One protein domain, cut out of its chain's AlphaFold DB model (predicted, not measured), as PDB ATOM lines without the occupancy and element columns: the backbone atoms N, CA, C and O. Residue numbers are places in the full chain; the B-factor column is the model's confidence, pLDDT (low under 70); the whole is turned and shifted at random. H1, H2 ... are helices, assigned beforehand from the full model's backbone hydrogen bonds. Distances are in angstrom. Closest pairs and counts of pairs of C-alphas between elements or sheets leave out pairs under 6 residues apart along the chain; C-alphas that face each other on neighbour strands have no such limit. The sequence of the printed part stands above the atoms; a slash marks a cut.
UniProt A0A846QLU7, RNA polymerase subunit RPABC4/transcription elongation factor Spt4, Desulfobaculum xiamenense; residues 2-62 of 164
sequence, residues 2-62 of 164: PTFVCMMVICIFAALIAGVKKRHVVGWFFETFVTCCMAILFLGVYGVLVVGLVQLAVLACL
ATOM      1  N   PRO A   2     128.073 188.612 195.943       68.81
ATOM      2  CA  PRO A   2     127.070 187.635 196.412       68.81
ATOM      3  C   PRO A   2     127.427 186.165 196.114       68.81
ATOM      4  O   PRO A   2     127.100 185.274 196.891       68.81
ATOM      5  N   THR A   3     128.169 185.901 195.036       71.12
ATOM      6  CA  THR A   3     128.573 184.543 194.629       71.12
ATOM      7  C   THR A   3     129.539 183.872 195.610       71.12
ATOM      8  O   THR A   3     129.447 182.669 195.835       71.12
ATOM      9  N   PHE A   4     130.426 184.645 196.241       66.06
ATOM     10  CA  PHE A   4     131.400 184.133 197.211       66.06
ATOM     11  C   PHE A   4     130.731 183.719 198.530       66.06
ATOM     12  O   PHE A   4     131.057 182.682 199.104       66.06
ATOM     13  N   VAL A   5     129.736 184.497 198.970       77.56
ATOM     14  CA  VAL A   5     128.943 184.199 200.170       77.56
ATOM     15  C   VAL A   5     128.094 182.943 199.956       77.56
ATOM     16  O   VAL A   5     128.087 182.065 200.815       77.56
ATOM     17  N   CYS A   6     127.458 182.793 198.788       71.31
ATOM     18  CA  CYS A   6     126.743 181.559 198.442       71.31
ATOM     19  C   CYS A   6     127.661 180.331 198.454       71.31
ATOM     20  O   CYS A   6     127.274 179.297 198.994       71.31
ATOM     21  N   MET A   7     128.881 180.444 197.921       76.00
ATOM     22  CA  MET A   7     129.851 179.344 197.936       76.00
ATOM     23  C   MET A   7     130.266 178.948 199.355       76.00
ATOM     24  O   MET A   7     130.233 177.766 199.685       76.00
ATOM     25  N   MET A   8     130.568 179.917 200.227       76.12
ATOM     26  CA  MET A   8     130.893 179.645 201.634       76.12
ATOM     27  C   MET A   8     129.747 178.927 202.358       76.12
ATOM     28  O   MET A   8     129.986 177.944 203.054       76.12
ATOM     29  N   VAL A   9     128.500 179.365 202.156       80.69
ATOM     30  CA  VAL A   9     127.325 178.752 202.792       80.69
ATOM     31  C   VAL A   9     127.117 177.317 202.297       80.69
ATOM     32  O   VAL A   9     126.967 176.412 203.115       80.69
ATOM     33  N   ILE A  10     127.188 177.074 200.984       76.94
ATOM     34  CA  ILE A  10     127.037 175.726 200.409       76.94
ATOM     35  C   ILE A  10     128.144 174.787 200.919       76.94
ATOM     36  O   ILE A  10     127.855 173.652 201.299       76.94
ATOM     37  N   CYS A  11     129.390 175.265 201.011       71.00
ATOM     38  CA  CYS A  11     130.506 174.502 201.570       71.00
ATOM     39  C   CYS A  11     130.299 174.146 203.052       71.00
ATOM     40  O   CYS A  11     130.585 173.015 203.447       71.00
ATOM     41  N   ILE A  12     129.767 175.071 203.860       78.69
ATOM     42  CA  ILE A  12     129.470 174.834 205.284       78.69
ATOM     43  C   ILE A  12     128.360 173.786 205.441       78.69
ATOM     44  O   ILE A  12     128.516 172.845 206.218       78.69
ATOM     45  N   PHE A  13     127.272 173.886 204.670       74.88
ATOM     46  CA  PHE A  13     126.192 172.893 204.702       74.88
ATOM     47  C   PHE A  13     126.667 171.506 204.241       74.88
ATOM     48  O   PHE A  13     126.343 170.505 204.881       74.88
ATOM     49  N   ALA A  14     127.491 171.431 203.192       69.69
ATOM     50  CA  ALA A  14     128.069 170.169 202.731       69.69
ATOM     51  C   ALA A  14     129.007 169.537 203.780       69.69
ATOM     52  O   ALA A  14     128.957 168.324 203.995       69.69
ATOM     53  N   ALA A  15     129.809 170.347 204.484       68.88
ATOM     54  CA  ALA A  15     130.675 169.885 205.569       68.88
ATOM     55  C   ALA A  15     129.877 169.362 206.780       68.88
ATOM     56  O   ALA A  15     130.223 168.317 207.337       68.88
ATOM     57  N   LEU A  16     128.778 170.034 207.149       71.31
ATOM     58  CA  LEU A  16     127.892 169.609 208.241       71.31
ATOM     59  C   LEU A  16     127.198 168.272 207.943       71.31
ATOM     60  O   LEU A  16     127.132 167.405 208.811       71.31
ATOM     61  N   ILE A  17     126.727 168.073 206.707       66.25
ATOM     62  CA  ILE A  17     126.050 166.834 206.290       66.25
ATOM     63  C   ILE A  17     127.041 165.658 206.203       66.25
ATOM     64  O   ILE A  17     126.695 164.521 206.533       66.25
ATOM     65  N   ALA A  18     128.293 165.911 205.810       57.41
ATOM     66  CA  ALA A  18     129.323 164.879 205.706       57.41
ATOM     67  C   ALA A  18     129.856 164.393 207.070       57.41
ATOM     68  O   ALA A  18     130.272 163.239 207.189       57.41
ATOM     69  N   GLY A  19     129.785 165.225 208.116       61.16
ATOM     70  CA  GLY A  19     130.203 164.863 209.477       61.16
ATOM     71  C   GLY A  19     129.398 163.719 210.109       61.16
ATOM     72  O   GLY A  19     129.864 163.080 211.049       61.16
ATOM     73  N   VAL A  20     128.215 163.405 209.568       64.94
ATOM     74  CA  VAL A  20     127.285 162.425 210.155       64.94
ATOM     75  C   VAL A  20     127.536 160.985 209.666       64.94
ATOM     76  O   VAL A  20     126.954 160.039 210.195       64.94
ATOM     77  N   LYS A  21     128.409 160.762 208.668       60.75
ATOM     78  CA  LYS A  21     128.641 159.424 208.089       60.75
ATOM     79  C   LYS A  21     130.117 159.243 207.716       60.75
ATOM     80  O   LYS A  21     130.579 159.861 206.768       60.75
ATOM     81  N   LYS A  22     130.845 158.373 208.439       60.62
ATOM     82  CA  LYS A  22     132.285 158.042 208.272       60.62
ATOM     83  C   LYS A  22     132.641 157.457 206.882       60.62
ATOM     84  O   LYS A  22     133.047 156.304 206.773       60.62
ATOM     85  N   ARG A  23     132.470 158.214 205.800       60.34
ATOM     86  CA  ARG A  23     133.004 157.921 204.457       60.34
ATOM     87  C   ARG A  23     134.059 158.970 204.109       60.34
ATOM     88  O   ARG A  23     134.062 160.026 204.722       60.34
ATOM     89  N   HIS A  24     134.976 158.674 203.187       62.75
ATOM     90  CA  HIS A  24     136.115 159.537 202.826       62.75
ATOM     91  C   HIS A  24     135.639 160.895 202.255       62.75
ATOM     92  O   HIS A  24     135.513 161.081 201.047       62.75
ATOM     93  N   VAL A  25     135.335 161.839 203.152       62.03
ATOM     94  CA  VAL A  25     134.660 163.125 202.884       62.03
ATOM     95  C   VAL A  25     135.447 164.010 201.913       62.03
ATOM     96  O   VAL A  25     134.861 164.760 201.136       62.03
ATOM     97  N   VAL A  26     136.774 163.887 201.921       63.22
ATOM     98  CA  VAL A  26     137.678 164.776 201.180       63.22
ATOM     99  C   VAL A  26     137.529 164.625 199.660       63.22
ATOM    100  O   VAL A  26     137.544 165.625 198.950       63.22
ATOM    101  N   GLY A  27     137.326 163.402 199.155       66.75
ATOM    102  CA  GLY A  27     137.229 163.156 197.709       66.75
ATOM    103  C   GLY A  27     135.938 163.698 197.094       66.75
ATOM    104  O   GLY A  27     135.966 164.370 196.069       66.75
ATOM    105  N   TRP A  28     134.809 163.477 197.771       65.50
ATOM    106  CA  TRP A  28     133.491 163.883 197.272       65.50
ATOM    107  C   TRP A  28     133.289 165.405 197.316       65.50
ATOM    108  O   TRP A  28     132.668 165.994 196.427       65.50
ATOM    109  N   PHE A  29     133.870 166.061 198.327       70.56
ATOM    110  CA  PHE A  29     133.866 167.518 198.427       70.56
ATOM    111  C   PHE A  29     134.683 168.159 197.300       70.56
ATOM    112  O   PHE A  29     134.222 169.111 196.677       70.56
ATOM    113  N   PHE A  30     135.864 167.612 197.001       73.44
ATOM    114  CA  PHE A  30     136.733 168.140 195.952       73.44
ATOM    115  C   PHE A  30     136.111 167.987 194.558       73.44
ATOM    116  O   PHE A  30     136.121 168.932 193.776       73.44
ATOM    117  N   GLU A  31     135.493 166.842 194.271       76.50
ATOM    118  CA  GLU A  31     134.826 166.593 192.988       76.50
ATOM    119  C   GLU A  31     133.640 167.543 192.756       76.50
ATOM    120  O   GLU A  31     133.522 168.165 191.696       76.50
ATOM    121  N   THR A  32     132.801 167.734 193.779       79.19
ATOM    122  CA  THR A  32     131.651 168.649 193.704       79.19
ATOM    123  C   THR A  32     132.111 170.101 193.582       79.19
ATOM    124  O   THR A  32     131.564 170.863 192.784       79.19
ATOM    125  N   PHE A  33     133.149 170.483 194.330       79.69
ATOM    126  CA  PHE A  33     133.711 171.829 194.303       79.69
ATOM    127  C   PHE A  33     134.323 172.165 192.939       79.69
ATOM    128  O   PHE A  33     133.988 173.193 192.352       79.69
ATOM    129  N   VAL A  34     135.156 171.277 192.393       82.31
ATOM    130  CA  VAL A  34     135.793 171.471 191.082       82.31
ATOM    131  C   VAL A  34     134.745 171.525 189.974       82.31
ATOM    132  O   VAL A  34     134.793 172.425 189.138       82.31
ATOM    133  N   THR A  35     133.750 170.635 189.999       82.69
ATOM    134  CA  THR A  35     132.660 170.637 189.010       82.69
ATOM    135  C   THR A  35     131.841 171.925 189.082       82.69
ATOM    136  O   THR A  35     131.522 172.516 188.051       82.69
ATOM    137  N   CYS A  36     131.549 172.413 190.290       80.19
ATOM    138  CA  CYS A  36     130.804 173.653 190.487       80.19
ATOM    139  C   CYS A  36     131.602 174.886 190.030       80.19
ATOM    140  O   CYS A  36     131.070 175.742 189.322       80.19
ATOM    141  N   CYS A  37     132.898 174.953 190.351       78.75
ATOM    142  CA  CYS A  37     133.786 176.011 189.871       78.75
ATOM    143  C   CYS A  37     133.895 176.016 188.343       78.75
ATOM    144  O   CYS A  37     133.775 177.077 187.731       78.75
ATOM    145  N   MET A  38     134.063 174.847 187.719       83.94
ATOM    146  CA  MET A  38     134.105 174.740 186.262       83.94
ATOM    147  C   MET A  38     132.773 175.165 185.646       83.94
ATOM    148  O   MET A  38     132.776 175.975 184.729       83.94
ATOM    149  N   ALA A  39     131.633 174.732 186.189       82.31
ATOM    150  CA  ALA A  39     130.319 175.150 185.701       82.31
ATOM    151  C   ALA A  39     130.118 176.677 185.763       82.31
ATOM    152  O   ALA A  39     129.577 177.259 184.827       82.31
ATOM    153  N   ILE A  40     130.598 177.346 186.816       83.25
ATOM    154  CA  ILE A  40     130.524 178.812 186.936       83.25
ATOM    155  C   ILE A  40     131.440 179.504 185.927       83.25
ATOM    156  O   ILE A  40     131.027 180.485 185.313       83.25
ATOM    157  N   LEU A  41     132.660 178.998 185.729       82.19
ATOM    158  CA  LEU A  41     133.569 179.529 184.714       82.19
ATOM    159  C   LEU A  41     132.994 179.339 183.311       82.19
ATOM    160  O   LEU A  41     133.003 180.281 182.526       82.19
ATOM    161  N   PHE A  42     132.424 178.171 183.016       81.62
ATOM    162  CA  PHE A  42     131.769 177.905 181.741       81.62
ATOM    163  C   PHE A  42     130.551 178.804 181.541       81.62
ATOM    164  O   PHE A  42     130.479 179.455 180.510       81.62
ATOM    165  N   LEU A  43     129.638 178.930 182.508       82.88
ATOM    166  CA  LEU A  43     128.468 179.811 182.381       82.88
ATOM    167  C   LEU A  43     128.850 181.295 182.306       82.88
ATOM    168  O   LEU A  43     128.222 182.050 181.569       82.88
ATOM    169  N   GLY A  44     129.890 181.714 183.030       82.44
ATOM    170  CA  GLY A  44     130.396 183.084 182.998       82.44
ATOM    171  C   GLY A  44     131.070 183.420 181.671       82.44
ATOM    172  O   GLY A  44     130.686 184.385 181.016       82.44
ATOM    173  N   VAL A  45     132.037 182.608 181.238       87.38
ATOM    174  CA  VAL A  45     132.763 182.813 179.975       87.38
ATOM    175  C   VAL A  45     131.828 182.629 178.784       87.38
ATOM    176  O   VAL A  45     131.825 183.469 177.891       87.38
ATOM    177  N   TYR A  46     130.986 181.592 178.786       84.19
ATOM    178  CA  TYR A  46     129.987 181.371 177.738       84.19
ATOM    179  C   TYR A  46     128.937 182.482 177.726       84.19
ATOM    180  O   TYR A  46     128.576 182.955 176.657       84.19
ATOM    181  N   GLY A  47     128.498 182.963 178.891       83.94
ATOM    182  CA  GLY A  47     127.572 184.091 178.993       83.94
ATOM    183  C   GLY A  47     128.160 185.375 178.411       83.94
ATOM    184  O   GLY A  47     127.532 186.004 177.565       83.94
ATOM    185  N   VAL A  48     129.388 185.736 178.795       87.44
ATOM    186  CA  VAL A  48     130.090 186.908 178.241       87.44
ATOM    187  C   VAL A  48     130.331 186.747 176.740       87.44
ATOM    188  O   VAL A  48     130.152 187.704 175.991       87.44
ATOM    189  N   LEU A  49     130.678 185.541 176.283       87.94
ATOM    190  CA  LEU A  49     130.890 185.245 174.869       87.94
ATOM    191  C   LEU A  49     129.588 185.355 174.066       87.94
ATOM    192  O   LEU A  49     129.570 186.031 173.046       87.94
ATOM    193  N   VAL A  50     128.485 184.764 174.530       88.69
ATOM    194  CA  VAL A  50     127.178 184.835 173.859       88.69
ATOM    195  C   VAL A  50     126.645 186.265 173.858       88.69
ATOM    196  O   VAL A  50     126.232 186.747 172.809       88.69
ATOM    197  N   VAL A  51     126.703 186.976 174.988       88.75
ATOM    198  CA  VAL A  51     126.283 188.386 175.063       88.75
ATOM    199  C   VAL A  51     127.155 189.256 174.158       88.75
ATOM    200  O   VAL A  51     126.628 190.093 173.433       88.75
ATOM    201  N   GLY A  52     128.471 189.025 174.135       87.44
ATOM    202  CA  GLY A  52     129.400 189.719 173.244       87.44
ATOM    203  C   GLY A  52     129.112 189.452 171.768       87.44
ATOM    204  O   GLY A  52     129.067 190.392 170.980       87.44
ATOM    205  N   LEU A  53     128.848 188.197 171.391       88.12
ATOM    206  CA  LEU A  53     128.488 187.818 170.023       88.12
ATOM    207  C   LEU A  53     127.135 188.399 169.604       88.12
ATOM    208  O   LEU A  53     127.018 188.899 168.488       88.12
ATOM    209  N   VAL A  54     126.134 188.396 170.488       91.06
ATOM    210  CA  VAL A  54     124.832 189.030 170.237       91.06
ATOM    211  C   VAL A  54     124.998 190.540 170.085       91.06
ATOM    212  O   VAL A  54     124.473 191.104 169.132       91.06
ATOM    213  N   GLN A  55     125.774 191.198 170.949       87.56
ATOM    214  CA  GLN A  55     126.050 192.632 170.845       87.56
ATOM    215  C   GLN A  55     126.784 192.972 169.540       87.56
ATOM    216  O   GLN A  55     126.437 193.948 168.878       87.56
ATOM    217  N   LEU A  56     127.764 192.155 169.143       86.25
ATOM    218  CA  LEU A  56     128.507 192.316 167.893       86.25
ATOM    219  C   LEU A  56     127.604 192.098 166.672       86.25
ATOM    220  O   LEU A  56     127.679 192.860 165.714       86.25
ATOM    221  N   ALA A  57     126.717 191.103 166.723       86.06
ATOM    222  CA  ALA A  57     125.724 190.853 165.686       86.06
ATOM    223  C   ALA A  57     124.705 191.994 165.599       86.06
ATOM    224  O   ALA A  57     124.386 192.427 164.499       86.06
ATOM    225  N   VAL A  58     124.245 192.539 166.729       85.94
ATOM    226  CA  VAL A  58     123.397 193.737 166.762       85.94
ATOM    227  C   VAL A  58     124.146 194.932 166.178       85.94
ATOM    228  O   VAL A  58     123.565 195.646 165.383       85.94
ATOM    229  N   LEU A  59     125.432 195.132 166.477       79.69
ATOM    230  CA  LEU A  59     126.250 196.198 165.877       79.69
ATOM    231  C   LEU A  59     126.494 196.011 164.372       79.69
ATOM    232  O   LEU A  59     126.531 196.996 163.642       79.69
ATOM    233  N   ALA A  60     126.640 194.772 163.900       79.19
ATOM    234  CA  ALA A  60     126.821 194.454 162.484       79.19
ATOM    235  C   ALA A  60     125.504 194.517 161.689       79.19
ATOM    236  O   ALA A  60     125.504 194.906 160.522       79.19
ATOM    237  N   CYS A  61     124.390 194.143 162.323       74.38
ATOM    238  CA  CYS A  61     123.039 194.220 161.773       74.38
ATOM    239  C   CYS A  61     122.359 195.553 162.050       74.38
ATOM    240  O   CYS A  61     121.295 195.782 161.481       74.38
ATOM    241  N   LEU A  62     122.930 196.426 162.888       70.19
ATOM    242  CA  LEU A  62     122.566 197.830 162.905       70.19
ATOM    243  C   LEU A  62     122.925 198.300 161.500       70.19
ATOM    244  O   LEU A  62     124.116 198.408 161.181       70.19
TER     245      LEU A  62
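Overview. This is residues 2 to 62 of the 164 residues of the protein "RNA polymerase subunit RPABC4/transcription elongation factor Spt4" of Desulfobaculum xiamenense (UniProt A0A846QLU7). What does the model look like at first sight? The long helix H2 and the shorter helix H1 make a narrow, uneven V, coming near each other at the link that joins them and opening away from it. H2 sticks out far beyond H1 with its residues 41 to 61, and this arm makes much of the length. What is it built of, and how large is it? The 61 printed residues hold two named helices, H1 then H2 along the chain, and no named strand, in the class all helix. The whole is extended, with a radius of gyration of the C-alphas of 18.1 A and spans of 61 by 21 by 10 A.

Along the chain. Where is the longest helix? H2 is residues 25 to 61, 52.8 A from first to last C-alpha, and ends with C-alpha 61 at (123.039, 194.220, 161.773). Where is the other? H1 is residues 2 to 18, 24.7 A long in the same measure, and begins with C-alpha 2 at (127.070, 187.635, 196.412).

Arrangement. How does H1 stand to H2? They are close but not clearly touching, with 2 pairs of C-alphas within 8 A; the closest C-alphas, those of Ala 18 and Val 25, are 6.3 A apart. They run opposite ways at a shallow tilt of 25 degrees. What do their backbones show? In H1 and H2 every O i to N i+4 pair is within hydrogen-bond range.

Size, cuts and confidence. How far does it reach? The two C-alphas farthest apart, those of Lys 22 and Leu 62, are 61.1 A apart. Is anything cut or long? The printed part has no cut, and the link from H1 to H2, 6 residues, is short. Where is confidence low? The mean pLDDT of the printed part is 76.3, and residues 2, 4, 14 to 15 and 17 to 28 are under 70.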